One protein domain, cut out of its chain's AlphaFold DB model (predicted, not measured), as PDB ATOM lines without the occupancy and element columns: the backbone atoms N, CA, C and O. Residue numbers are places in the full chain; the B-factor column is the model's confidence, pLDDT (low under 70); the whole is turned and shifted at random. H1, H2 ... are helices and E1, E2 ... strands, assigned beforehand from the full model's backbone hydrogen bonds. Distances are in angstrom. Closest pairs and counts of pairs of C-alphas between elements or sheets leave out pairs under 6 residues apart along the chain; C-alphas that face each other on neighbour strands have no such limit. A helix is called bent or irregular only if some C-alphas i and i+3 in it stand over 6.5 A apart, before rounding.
ATOM      1  N   ARG A  30     118.348 141.274 133.002       74.81
ATOM      2  CA  ARG A  30     118.967 142.589 132.811       74.81
ATOM      3  C   ARG A  30     120.496 142.508 132.785       74.81
ATOM      4  O   ARG A  30     121.123 143.201 131.985       74.81
ATOM      5  N   ASP A  31     121.093 141.649 133.608       77.44
ATOM      6  CA  ASP A  31     122.546 141.445 133.652       77.44
ATOM      7  C   ASP A  31     123.052 140.748 132.384       77.44
ATOM      8  O   ASP A  31     124.124 141.079 131.868       77.44
ATOM      9  N   VAL A  32     122.259 139.824 131.829       73.44
ATOM     10  CA  VAL A  32     122.549 139.184 130.538       73.44
ATOM     11  C   VAL A  32     122.527 140.222 129.411       73.44
ATOM     12  O   VAL A  32     123.473 140.289 128.625       73.44
ATOM     13  N   GLN A  33     121.516 141.099 129.376       73.94
ATOM     14  CA  GLN A  33     121.436 142.189 128.394       73.94
ATOM     15  C   GLN A  33     122.603 143.182 128.510       73.94
ATOM     16  O   GLN A  33     123.180 143.570 127.493       73.94
ATOM     17  N   LEU A  34     123.002 143.561 129.729       77.06
ATOM     18  CA  LEU A  34     124.175 144.416 129.953       77.06
ATOM     19  C   LEU A  34     125.471 143.733 129.505       77.06
ATOM     20  O   LEU A  34     126.311 144.363 128.866       77.06
ATOM     21  N   THR A  35     125.617 142.435 129.772       73.50
ATOM     22  CA  THR A  35     126.775 141.647 129.321       73.50
ATOM     23  C   THR A  35     126.851 141.592 127.797       73.50
ATOM     24  O   THR A  35     127.935 141.713 127.222       73.50
ATOM     25  N   HIS A  36     125.711 141.442 127.129       70.06
ATOM     26  CA  HIS A  36     125.609 141.485 125.674       70.06
ATOM     27  C   HIS A  36     125.984 142.863 125.110       70.06
ATOM     28  O   HIS A  36     126.752 142.940 124.154       70.06
ATOM     29  N   LEU A  37     125.533 143.949 125.743       70.81
ATOM     30  CA  LEU A  37     125.871 145.313 125.333       70.81
ATOM     31  C   LEU A  37     127.364 145.621 125.530       70.81
ATOM     32  O   LEU A  37     128.002 146.170 124.637       70.81
ATOM     33  N   LEU A  38     127.957 145.195 126.648       75.31
ATOM     34  CA  LEU A  38     129.407 145.284 126.863       75.31
ATOM     35  C   LEU A  38     130.186 144.461 125.835       75.31
ATOM     36  O   LEU A  38     131.239 144.888 125.372       75.31
ATOM     37  N   THR A  39     129.654 143.301 125.459       71.62
ATOM     38  CA  THR A  39     130.244 142.442 124.430       71.62
ATOM     39  C   THR A  39     130.218 143.130 123.057       71.62
ATOM     40  O   THR A  39     131.175 142.997 122.313       71.62
ATOM     41  N   LEU A  40     129.204 143.939 122.733       70.19
ATOM     42  CA  LEU A  40     129.181 144.743 121.501       70.19
ATOM     43  C   LEU A  40     130.207 145.885 121.486       70.19
ATOM     44  O   LEU A  40     130.687 146.260 120.422       70.19
ATOM     45  N   LEU A  41     130.542 146.444 122.650       76.81
ATOM     46  CA  LEU A  41     131.527 147.527 122.763       76.81
ATOM     47  C   LEU A  41     132.978 147.029 122.672       76.81
ATOM     48  O   LEU A  41     133.895 147.822 122.464       76.81
ATOM     49  N   GLN A  42     133.203 145.727 122.846       78.75
ATOM     50  CA  GLN A  42     134.522 145.110 122.746       78.75
ATOM     51  C   GLN A  42     134.837 144.804 121.274       78.75
ATOM     52  O   GLN A  42     134.266 143.893 120.696       78.75
ATOM     53  N   ASN A  43     135.777 145.519 120.656       75.06
ATOM     54  CA  ASN A  43     136.115 145.301 119.236       75.06
ATOM     55  C   ASN A  43     137.164 144.191 118.995       75.06
ATOM     56  O   ASN A  43     137.380 143.761 117.855       75.06
ATOM     57  N   ASP A  44     137.782 143.686 120.068       89.19
ATOM     58  CA  ASP A  44     138.991 142.851 120.008       89.19
ATOM     59  C   ASP A  44     138.745 141.353 120.251       89.19
ATOM     60  O   ASP A  44     139.656 140.610 120.630       89.19
ATOM     61  N   TYR A  45     137.524 140.871 120.003       92.38
ATOM     62  CA  TYR A  45     137.202 139.443 120.080       92.38
ATOM     63  C   TYR A  45     136.529 138.924 118.806       92.38
ATOM     64  O   TYR A  45     135.996 139.681 117.998       92.38
ATOM     65  N   THR A  46     136.590 137.611 118.635       93.31
ATOM     66  CA  THR A  46     135.864 136.820 117.636       93.31
ATOM     67  C   THR A  46     135.081 135.719 118.357       93.31
ATOM     68  O   THR A  46     135.324 135.433 119.539       93.31
ATOM     69  N   THR A  47     134.126 135.103 117.668       94.62
ATOM     70  CA  THR A  47     133.470 133.880 118.120       94.62
ATOM     71  C   THR A  47     134.084 132.657 117.453       94.62
ATOM     72  O   THR A  47     134.441 132.652 116.278       94.62
ATOM     73  N   VAL A  48     134.238 131.592 118.234       96.12
ATOM     74  CA  VAL A  48     134.784 130.320 117.766       96.12
ATOM     75  C   VAL A  48     133.879 129.176 118.180       96.12
ATOM     76  O   VAL A  48     133.437 129.092 119.326       96.12
ATOM     77  N   THR A  49     133.614 128.259 117.256       96.69
ATOM     78  CA  THR A  49     132.918 127.010 117.569       96.69
ATOM     79  C   THR A  49     133.939 125.977 118.014       96.69
ATOM     80  O   THR A  49     134.792 125.552 117.233       96.69
ATOM     81  N   VAL A  50     133.830 125.540 119.265       97.38
ATOM     82  CA  VAL A  50     134.720 124.554 119.876       97.38
ATOM     83  C   VAL A  50     133.964 123.253 120.072       97.38
ATOM     84  O   VAL A  50     132.882 123.228 120.663       97.38
ATOM     85  N   ARG A  51     134.555 122.157 119.598       97.81
ATOM     86  CA  ARG A  51     134.033 120.804 119.773       97.81
ATOM     87  C   ARG A  51     134.838 120.057 120.823       97.81
ATOM     88  O   ARG A  51     136.054 119.940 120.695       97.81
ATOM     89  N   TYR A  52     134.162 119.509 121.821       96.31
ATOM     90  CA  TYR A  52     134.777 118.724 122.890       96.31
ATOM     91  C   TYR A  52     133.895 117.532 123.262       96.31
ATOM     92  O   TYR A  52     132.700 117.497 122.958       96.31
ATOM     93  N   THR A  53     134.491 116.546 123.926       94.62
ATOM     94  CA  THR A  53     133.782 115.362 124.420       94.62
ATOM     95  C   THR A  53     133.683 115.433 125.936       94.62
ATOM     96  O   THR A  53     134.671 115.709 126.611       94.62
ATOM     97  N   GLN A  54     132.490 115.198 126.472       92.69
ATOM     98  CA  GLN A  54     132.227 115.213 127.907       92.69
ATOM     99  C   GLN A  54     131.391 113.993 128.297       92.69
ATOM    100  O   GLN A  54     130.490 113.590 127.556       92.69
ATOM    101  N   ALA A  55     131.666 113.436 129.476       89.75
ATOM    102  CA  ALA A  55     130.812 112.422 130.075       89.75
ATOM    103  C   ALA A  55     129.428 113.012 130.387       89.75
ATOM    104  O   ALA A  55     129.289 114.087 130.979       89.75
ATOM    105  N   THR A  56     128.387 112.309 129.973       88.19
ATOM    106  CA  THR A  56     127.008 112.622 130.332       88.19
ATOM    107  C   THR A  56     126.719 112.156 131.762       88.19
ATOM    108  O   THR A  56     127.438 111.307 132.290       88.19
ATOM    109  N   PRO A  57     125.630 112.628 132.396       86.62
ATOM    110  CA  PRO A  57     125.219 112.131 133.714       86.62
ATOM    111  C   PRO A  57     124.971 110.615 133.773       86.62
ATOM    112  O   PRO A  57     124.944 110.049 134.858       86.62
ATOM    113  N   ARG A  58     124.781 109.957 132.620       89.00
ATOM    114  CA  ARG A  58     124.608 108.502 132.509       89.00
ATOM    115  C   ARG A  58     125.929 107.736 132.376       89.00
ATOM    116  O   ARG A  58     125.905 106.515 132.336       89.00
ATOM    117  N   GLY A  59     127.065 108.433 132.313       89.69
ATOM    118  CA  GLY A  59     128.391 107.845 132.110       89.69
ATOM    119  C   GLY A  59     128.809 107.717 130.641       89.69
ATOM    120  O   GLY A  59     129.987 107.502 130.369       89.69
ATOM    121  N   ASP A  60     127.894 107.915 129.689       92.06
ATOM    122  CA  ASP A  60     128.216 107.860 128.259       92.06
ATOM    123  C   ASP A  60     129.044 109.071 127.820       92.06
ATOM    124  O   ASP A  60     128.816 110.185 128.294       92.06
ATOM    125  N   MET A  61     129.953 108.890 126.863       92.62
ATOM    126  CA  MET A  61     130.712 109.990 126.266       92.62
ATOM    127  C   MET A  61     129.906 110.646 125.144       92.62
ATOM    128  O   MET A  61     129.519 109.984 124.185       92.62
ATOM    129  N   ALA A  62     129.680 111.958 125.237       93.06
ATOM    130  CA  ALA A  62     128.989 112.728 124.207       93.06
ATOM    131  C   ALA A  62     129.877 113.849 123.670       93.06
ATOM    132  O   ALA A  62     130.444 114.639 124.432       93.06
ATOM    133  N   THR A  63     129.957 113.955 122.347       94.94
ATOM    134  CA  THR A  63     130.605 115.082 121.674       94.94
ATOM    135  C   THR A  63     129.616 116.227 121.518       94.94
ATOM    136  O   THR A  63     128.488 116.032 121.069       94.94
ATOM    137  N   ARG A  64     130.037 117.434 121.890       93.81
ATOM    138  CA  ARG A  64     129.239 118.656 121.780       93.81
ATOM    139  C   ARG A  64     130.049 119.751 121.109       93.81
ATOM    140  O   ARG A  64     131.275 119.747 121.187       93.81
ATOM    141  N   ALA A  65     129.354 120.678 120.461       94.75
ATOM    142  CA  ALA A  65     129.937 121.880 119.891       94.75
ATOM    143  C   ALA A  65     129.232 123.101 120.481       94.75
ATOM    144  O   ALA A  65     128.004 123.135 120.532       94.75
ATOM    145  N   TYR A  66     130.012 124.075 120.938       93.19
ATOM    146  CA  TYR A  66     129.500 125.325 121.488       93.19
ATOM    147  C   TYR A  66     130.330 126.503 120.996       93.19
ATOM    148  O   TYR A  66     131.521 126.362 120.715       93.19
ATOM    149  N   THR A  67     129.682 127.659 120.912       94.12
ATOM    150  CA  THR A  67     130.320 128.923 120.550       94.12
ATOM    151  C   THR A  67     130.927 129.574 121.790       94.12
ATOM    152  O   THR A  67     130.279 129.665 122.835       94.12
ATOM    153  N   TYR A  68     132.166 130.035 121.666       94.44
ATOM    154  CA  TYR A  68     132.920 130.748 122.694       94.44
ATOM    155  C   TYR A  68     133.449 132.067 122.142       94.44
ATOM    156  O   TYR A  68     133.660 132.197 120.940       94.44
ATOM    157  N   LYS A  69     133.710 133.028 123.027       94.38
ATOM    158  CA  LYS A  69     134.460 134.249 122.711       94.38
ATOM    159  C   LYS A  69     135.955 133.973 122.791       94.38
ATOM    160  O   LYS A  69     136.400 133.309 123.725       94.38
ATOM    161  N   ALA A  70     136.734 134.514 121.871       95.44
ATOM    162  CA  ALA A  70     138.188 134.451 121.917       95.44
ATOM    163  C   ALA A  70     138.791 135.812 121.546       95.44
ATOM    164  O   ALA A  70     138.285 136.454 120.626       95.44
ATOM    165  N   PRO A  71     139.862 136.266 122.221       94.62
ATOM    166  CA  PRO A  71     140.598 137.448 121.789       94.62
ATOM    167  C   PRO A  71     141.144 137.249 120.372       94.62
ATOM    168  O   PRO A  71     141.707 136.191 120.079       94.62
ATOM    169  N   LYS A  72     141.040 138.264 119.506       93.25
ATOM    170  CA  LYS A  72     141.597 138.191 118.139       93.25
ATOM    171  C   LYS A  72     143.112 137.957 118.146       93.25
ATOM    172  O   LYS A  72     143.625 137.250 117.287       93.25
ATOM    173  N   SER A  73     143.804 138.463 119.169       94.12
ATOM    174  CA  SER A  73     145.243 138.261 119.396       94.12
ATOM    175  C   SER A  73     145.655 136.808 119.658       94.12
ATOM    176  O   SER A  73     146.843 136.507 119.627       94.12
ATOM    177  N   MET A  74     144.709 135.899 119.928       95.38
ATOM    178  CA  MET A  74     145.004 134.470 120.080       95.38
ATOM    179  C   MET A  74     145.242 133.775 118.728       95.38
ATOM    180  O   MET A  74     145.737 132.647 118.716       95.38
ATOM    181  N   GLU A  75     144.882 134.430 117.614       95.56
ATOM    182  CA  GLU A  75     145.108 133.943 116.246       95.56
ATOM    183  C   GLU A  75     144.669 132.475 116.088       95.56
ATOM    184  O   GLU A  75     145.422 131.599 115.651       95.56
ATOM    185  N   LEU A  76     143.452 132.181 116.559       97.12
ATOM    186  CA  LEU A  76     142.879 130.843 116.476       97.12
ATOM    187  C   LEU A  76     142.533 130.508 115.029       97.12
ATOM    188  O   LEU A  76     141.964 131.329 114.312       97.12
ATOM    189  N   VAL A  77     142.806 129.267 114.640       97.38
ATOM    190  CA  VAL A  77     142.408 128.708 113.344       97.38
ATOM    191  C   VAL A  77     141.662 127.384 113.529       97.38
ATOM    192  O   VAL A  77     141.846 126.695 114.541       97.38
ATOM    193  N   PRO A  78     140.803 126.976 112.572       98.00
ATOM    194  CA  PRO A  78     140.197 125.651 112.595       98.00
ATOM    195  C   PRO A  78     141.260 124.556 112.703       98.00
ATOM    196  O   PRO A  78     142.204 124.497 111.921       98.00
ATOM    197  N   GLY A  79     141.084 123.659 113.667       97.62
ATOM    198  CA  GLY A  79     142.027 122.590 113.960       97.62
ATOM    199  C   GLY A  79     142.818 122.786 115.248       97.62
ATOM    200  O   GLY A  79     143.211 121.766 115.817       97.62
ATOM    201  N   ASP A  80     142.964 124.026 115.727       97.94
ATOM    202  CA  ASP A  80     143.648 124.340 116.983       97.94
ATOM    203  C   ASP A  80     142.986 123.654 118.181       97.94
ATOM    204  O   ASP A  80     141.767 123.444 118.221       97.94
ATOM    205  N   HIS A  81     143.795 123.346 119.192       98.19
ATOM    206  CA  HIS A  81     143.309 122.873 120.479       98.19
ATOM    207  C   HIS A  81     143.239 124.030 121.465       98.19
ATOM    208  O   HIS A  81     144.146 124.856 121.553       98.19
ATOM    209  N   VAL A  82     142.155 124.082 122.227       98.19
ATOM    210  CA  VAL A  82     141.892 125.156 123.180       98.19
ATOM    211  C   VAL A  82     141.358 124.603 124.490       98.19
ATOM    212  O   VAL A  82     140.628 123.610 124.514       98.19
ATOM    213  N   LEU A  83     141.701 125.275 125.582       98.00
ATOM    214  CA  LEU A  83     141.105 125.060 126.889       98.00
ATOM    215  C   LEU A  83     139.872 125.957 127.038       98.00
ATOM    216  O   LEU A  83     139.949 127.175 126.864       98.00
ATOM    217  N   VAL A  84     138.736 125.357 127.386       96.88
ATOM    218  CA  VAL A  84     137.467 126.054 127.621       96.88
ATOM    219  C   VAL A  84     136.808 125.557 128.902       96.88
ATOM    220  O   VAL A  84     137.059 124.440 129.348       96.88
ATOM    221  N   PHE A  85     135.911 126.359 129.473       94.88
ATOM    222  CA  PHE A  85     135.024 125.899 130.542       94.88
ATOM    223  C   PHE A  85     133.649 125.536 129.983       94.88
ATOM    224  O   PHE A  85     132.952 126.368 129.397       94.88
ATOM    225  N   ALA A  86     133.226 124.295 130.206       90.56
ATOM    226  CA  ALA A  86     131.856 123.852 129.983       90.56
ATOM    227  C   ALA A  86     131.164 123.730 131.339       90.56
ATOM    228  O   ALA A  86     131.520 122.865 132.140       90.56
ATOM    229  N   LYS A  87     130.193 124.611 131.613       86.44
ATOM    230  CA  LYS A  87     129.737 124.872 132.993       86.44
ATOM    231  C   LYS A  87     130.964 125.233 133.844       86.44
ATOM    232  O   LYS A  87     131.609 126.218 133.495       86.44
ATOM    233  N   ASP A  88     131.332 124.423 134.828       87.19
ATOM    234  CA  ASP A  88     132.467 124.674 135.726       87.19
ATOM    235  C   ASP A  88     133.585 123.635 135.562       87.19
ATOM    236  O   ASP A  88     134.456 123.491 136.415       87.19
ATOM    237  N   THR A  89     133.562 122.881 134.461       91.25
ATOM    238  CA  THR A  89     134.572 121.864 134.164       91.25
ATOM    239  C   THR A  89     135.510 122.359 133.066       91.25
ATOM    240  O   THR A  89     135.024 122.694 131.977       91.25
ATOM    241  N   PRO A  90     136.833 122.400 133.309       95.69
ATOM    242  CA  PRO A  90     137.803 122.685 132.265       95.69
ATOM    243  C   PRO A  90     137.867 121.502 131.298       95.69
ATOM    244  O   PRO A  90     138.002 120.351 131.713       95.69
ATOM    245  N   LEU A  91     137.753 121.783 130.006       96.44
ATOM    246  CA  LEU A  91     137.796 120.790 128.942       96.44
ATOM    247  C   LEU A  91     138.706 121.266 127.818       96.44
ATOM    248  O   LEU A  91     138.720 122.445 127.462       96.44
ATOM    249  N   VAL A  92     139.428 120.317 127.231       97.19
ATOM    250  CA  VAL A  92     140.156 120.544 125.985       97.19
ATOM    251  C   VAL A  92     139.211 120.277 124.825       97.19
ATOM    252  O   VAL A  92     138.609 119.205 124.723       97.19
ATOM    253  N   GLY A  93     139.069 121.267 123.956       97.31
ATOM    254  CA  GLY A  93     138.287 121.173 122.737       97.31
ATOM    255  C   GLY A  93     139.117 121.507 121.511       97.31
ATOM    256  O   GLY A  93     140.207 122.068 121.603       97.31
ATOM    257  N   ARG A  94     138.577 121.160 120.347       98.06
ATOM    258  CA  ARG A  94     139.148 121.496 119.047       98.06
ATOM    259  C   ARG A  94     138.317 122.587 118.389       98.06
ATOM    260  O   ARG A  94     137.092 122.457 118.311       98.06
ATOM    261  N   VAL A  95     138.971 123.632 117.902       98.06
ATOM    262  CA  VAL A  95     138.333 124.690 117.116       98.06
ATOM    263  C   VAL A  95     137.864 124.091 115.793       98.06
ATOM    264  O   VAL A  95     138.638 123.473 115.064       98.06
ATOM    265  N   VAL A  96     136.576 124.227 115.500       97.81
ATOM    266  CA  VAL A  96     135.950 123.745 114.257       97.81
ATOM    267  C   VAL A  96     135.717 124.894 113.287       97.81
ATOM    268  O   VAL A  96     135.857 124.713 112.082       97.81
ATOM    269  N   LYS A  97     135.367 126.066 113.816       97.12
ATOM    270  CA  LYS A  97     135.061 127.269 113.046       97.12
ATOM    271  C   LYS A  97     135.522 128.493 113.828       97.12
ATOM    272  O   LYS A  97     135.396 128.506 115.053       97.12
ATOM    273  N   VAL A  98     136.016 129.489 113.109       96.62
ATOM    274  CA  VAL A  98     136.285 130.843 113.595       96.62
ATOM    275  C   VAL A  98     135.422 131.764 112.745       96.62
ATOM    276  O   VAL A  98     135.399 131.595 111.525       96.62
ATOM    277  N   ASP A  99     134.650 132.640 113.374       93.31
ATOM    278  CA  ASP A  99     133.778 133.573 112.665       93.31
ATOM    279  C   ASP A  99     134.538 134.876 112.358       93.31
ATOM    280  O   ASP A  99     135.243 135.412 113.218       93.31
ATOM    281  N   ASP A 100     134.404 135.389 111.133       86.62
ATOM    282  CA  ASP A 100     135.058 136.642 110.719       86.62
ATOM    283  C   ASP A 100     134.512 137.848 111.504       86.62
ATOM    284  O   ASP A 100     135.256 138.744 111.913       86.62
ATOM    285  N   GLU A 101     133.209 137.822 111.778       84.81
ATOM    286  CA  GLU A 101     132.502 138.768 112.634       84.81
ATOM    287  C   GLU A 101     131.890 138.021 113.829       84.81
ATOM    288  O   GLU A 101     131.411 136.898 113.652       84.81
ATOM    289  N   PRO A 102     131.894 138.599 115.047       83.25
ATOM    290  CA  PRO A 102     131.292 137.956 116.210       83.25
ATOM    291  C   PRO A 102     129.810 137.608 116.004       83.25
ATOM    292  O   PRO A 102     128.957 138.492 115.934       83.25
ATOM    293  N   ASP A 103     129.492 136.312 115.986       80.12
ATOM    294  CA  ASP A 103     128.117 135.811 115.923       80.12
ATOM    295  C   ASP A 103     127.518 135.762 117.337       80.12
ATOM    296  O   ASP A 103     127.583 134.754 118.054       80.12
ATOM    297  N   VAL A 104     126.997 136.908 117.785       75.81
ATOM    298  CA  VAL A 104     126.316 137.044 119.078       75.81
ATOM    299  C   VAL A 104     124.806 136.981 118.868       75.81
ATOM    300  O   VAL A 104     124.151 137.967 118.542       75.81
ATOM    301  N   ASP A 105     124.235 135.806 119.106       76.50
ATOM    302  CA  ASP A 105     122.788 135.618 119.135       76.50
ATOM    303  C   ASP A 105     122.206 136.111 120.473       76.50
ATOM    304  O   ASP A 105     122.233 135.413 121.492       76.50
ATOM    305  N   PHE A 106     121.659 137.330 120.458       68.69
ATOM    306  CA  PHE A 106     121.070 138.000 121.624       68.69
ATOM    307  C   PHE A 106     119.800 137.336 122.163       68.69
ATOM    308  O   PHE A 106     119.350 137.691 123.251       68.69
ATOM    309  N   THR A 107     119.212 136.393 121.424       74.31
ATOM    310  CA  THR A 107     118.000 135.686 121.857       74.31
ATOM    311  C   THR A 107     118.304 134.531 122.810       74.31
ATOM    312  O   THR A 107     117.399 133.980 123.440       74.31
ATOM    313  N   ARG A 108     119.583 134.159 122.952       74.38
ATOM    314  CA  ARG A 108     119.998 133.056 123.819       74.38
ATOM    315  C   ARG A 108     119.951 133.473 125.290       74.38
ATOM    316  O   ARG A 108     120.495 134.516 125.646       74.38
ATOM    317  N   PRO A 109     119.411 132.623 126.182       73.69
ATOM    318  CA  PRO A 109     119.302 132.926 127.611       73.69
ATOM    319  C   PRO A 109     120.633 132.763 128.368       73.69
ATOM    320  O   PRO A 109     120.646 132.637 129.589       73.69
ATOM    321  N   TYR A 110     121.763 132.679 127.665       75.62
ATOM    322  CA  TYR A 110     123.069 132.443 128.267       75.62
ATOM    323  C   TYR A 110     124.147 133.283 127.590       75.62
ATOM    324  O   TYR A 110     124.222 133.358 126.367       75.62
ATOM    325  N   ALA A 111     125.029 133.857 128.408       81.31
ATOM    326  CA  ALA A 111     126.195 134.577 127.928       81.31
ATOM    327  C   ALA A 111     127.247 133.607 127.367       81.31
ATOM    328  O   ALA A 111     127.533 132.556 127.953       81.31
ATOM    329  N   LEU A 112     127.868 133.984 126.247       87.31
ATOM    330  CA  LEU A 112     129.005 133.255 125.690       87.31
ATOM    331  C   LEU A 112     130.186 133.284 126.670       87.31
ATOM    332  O   LEU A 112     130.564 134.341 127.186       87.31
ATOM    333  N   LYS A 113     130.796 132.121 126.905       91.56
ATOM    334  CA  LYS A 113     132.008 131.997 127.724       91.56
ATOM    335  C   LYS A 113     133.255 132.283 126.893       91.56
ATOM    336  O   LYS A 113     133.229 132.169 125.671       91.56
ATOM    337  N   TRP A 114     134.349 132.630 127.562       95.31
ATOM    338  CA  TRP A 114     135.638 132.869 126.918       95.31
ATOM    339  C   TRP A 114     136.447 131.579 126.754       95.31
ATOM    340  O   TRP A 114     136.398 130.688 127.607       95.31
ATOM    341  N   VAL A 115     137.210 131.504 125.668       97.06
ATOM    342  CA  VAL A 115     138.344 130.591 125.540       97.06
ATOM    343  C   VAL A 115     139.403 131.001 126.554       97.06
ATOM    344  O   VAL A 115     139.740 132.178 126.664       97.06
ATOM    345  N   VAL A 116     139.919 130.025 127.297       97.19
ATOM    346  CA  VAL A 116     140.911 130.264 128.349       97.19
ATOM    347  C   VAL A 116     142.299 130.386 127.737       97.19
ATOM    348  O   VAL A 116     143.029 131.323 128.039       97.19
ATOM    349  N   GLN A 117     142.670 129.430 126.881       97.56
ATOM    350  CA  GLN A 117     144.025 129.334 126.350       97.56
ATOM    351  C   GLN A 117     144.074 128.491 125.069       97.56
ATOM    352  O   GLN A 117     143.396 127.467 124.975       97.56
ATOM    353  N   LYS A 118     144.921 128.890 124.114       97.62
ATOM    354  CA  LYS A 118     145.356 128.062 122.978       97.62
ATOM    355  C   LYS A 118     146.445 127.091 123.434       97.62
ATOM    356  O   LYS A 118     147.402 127.501 124.088       97.62
ATOM    357  N   LEU A 119     146.290 125.814 123.112       97.50
ATOM    358  CA  LEU A 119     147.218 124.754 123.493       97.50
ATOM    359  C   LEU A 119     148.131 124.421 122.314       97.50
ATOM    360  O   LEU A 119     147.652 124.036 121.248       97.50
ATOM    361  N   ASP A 120     149.437 124.552 122.528       95.69
ATOM    362  CA  ASP A 120     150.470 124.133 121.584       95.69
ATOM    363  C   ASP A 120     151.082 122.804 122.043       95.69
ATOM    364  O   ASP A 120     151.627 122.699 123.145       95.69
TER     365      ASP A 120
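What this domain is: This is residues 30 to 120 of the 171 residues of the protein "PriA_3primeBD domain-containing protein" of Spirochaetes bacterium (UniProt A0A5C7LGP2). A strongly twisted sheet of five antiparallel strands folds back on itself, so that the long hairpin of E1 and E2 faces the shorter strands E3 and E5 across E4, the hinge. A single helix, H1, lies off the sheet at one end of the long axis, with the turn between E1 and E2 at the other end, and the long link of residues 99 to 114 loops out toward the helix's end. The printed part has 91 residues, with one named helix and five named strands in the order H1 E1 E2 E3 E4 E5; the sheet's order is E2 E1 E4 E3 E5, and the class is mixed, helices and strands. It is compact, with a radius of gyration of the C-alphas of 13.5 A, and flat, spanning 40 by 31 by 17 A.

Where its parts are: H1 is residues 30 to 41, from C-alpha 30 at (118.967, 142.589, 132.811), and is 16.8 A long. E1, residues 45 to 55, and E2, residues 61 to 71, are each 29.5 A long; C-alpha 55 is at (130.812, 112.422, 130.075). E2 bends by 54 degrees at residue 67. E3 is residues 81 to 86, 14.9 A. E4, residues 89 to 98, is 22.5 A long and bends by 67 degrees at residue 94. E5 is residues 115 to 119, 10.8 A, ending at C-alpha 119 at (147.218, 124.754, 123.493).

How they stand to each other: H1 is not on the sheet, and it is apart from E2, E3, E4 and E5. Each of its O i to N i+4 pairs is within hydrogen-bond range. E1 and E2 form a hairpin, antiparallel at 160 degrees, with N 50 and O 66 at 2.8 A. E1 and E4 are antiparallel at 128 degrees, with N 94 and O 51 at 2.8 A. The pairing of E4 is staggered: its residues 94 to 98 pair with E1 and its residues 89 to 94 with E3. E3 and E4 form a hairpin, antiparallel at 125 degrees, with N 91 and O 84 at 2.8 A. E3 and E5 are antiparallel at 151 degrees, with N 83 and O 117 at 2.8 A. In this folded sheet, one sheet bent back on itself into two leaves, E2 and E1 face E3 and E5. The closest C-alphas of the edge strands E2 and E5 are those of Ala 70 and Val 115, 5.3 A apart.

The domain as a whole: The two C-alphas farthest apart are those of Leu 41 and Gly 59, 40.9 A. The printed part has no cut. The link from E4 to E5, with 16 residues, is long. Mean pLDDT of the printed part is 89.2, and 74 in H1; residue 106 is under 70.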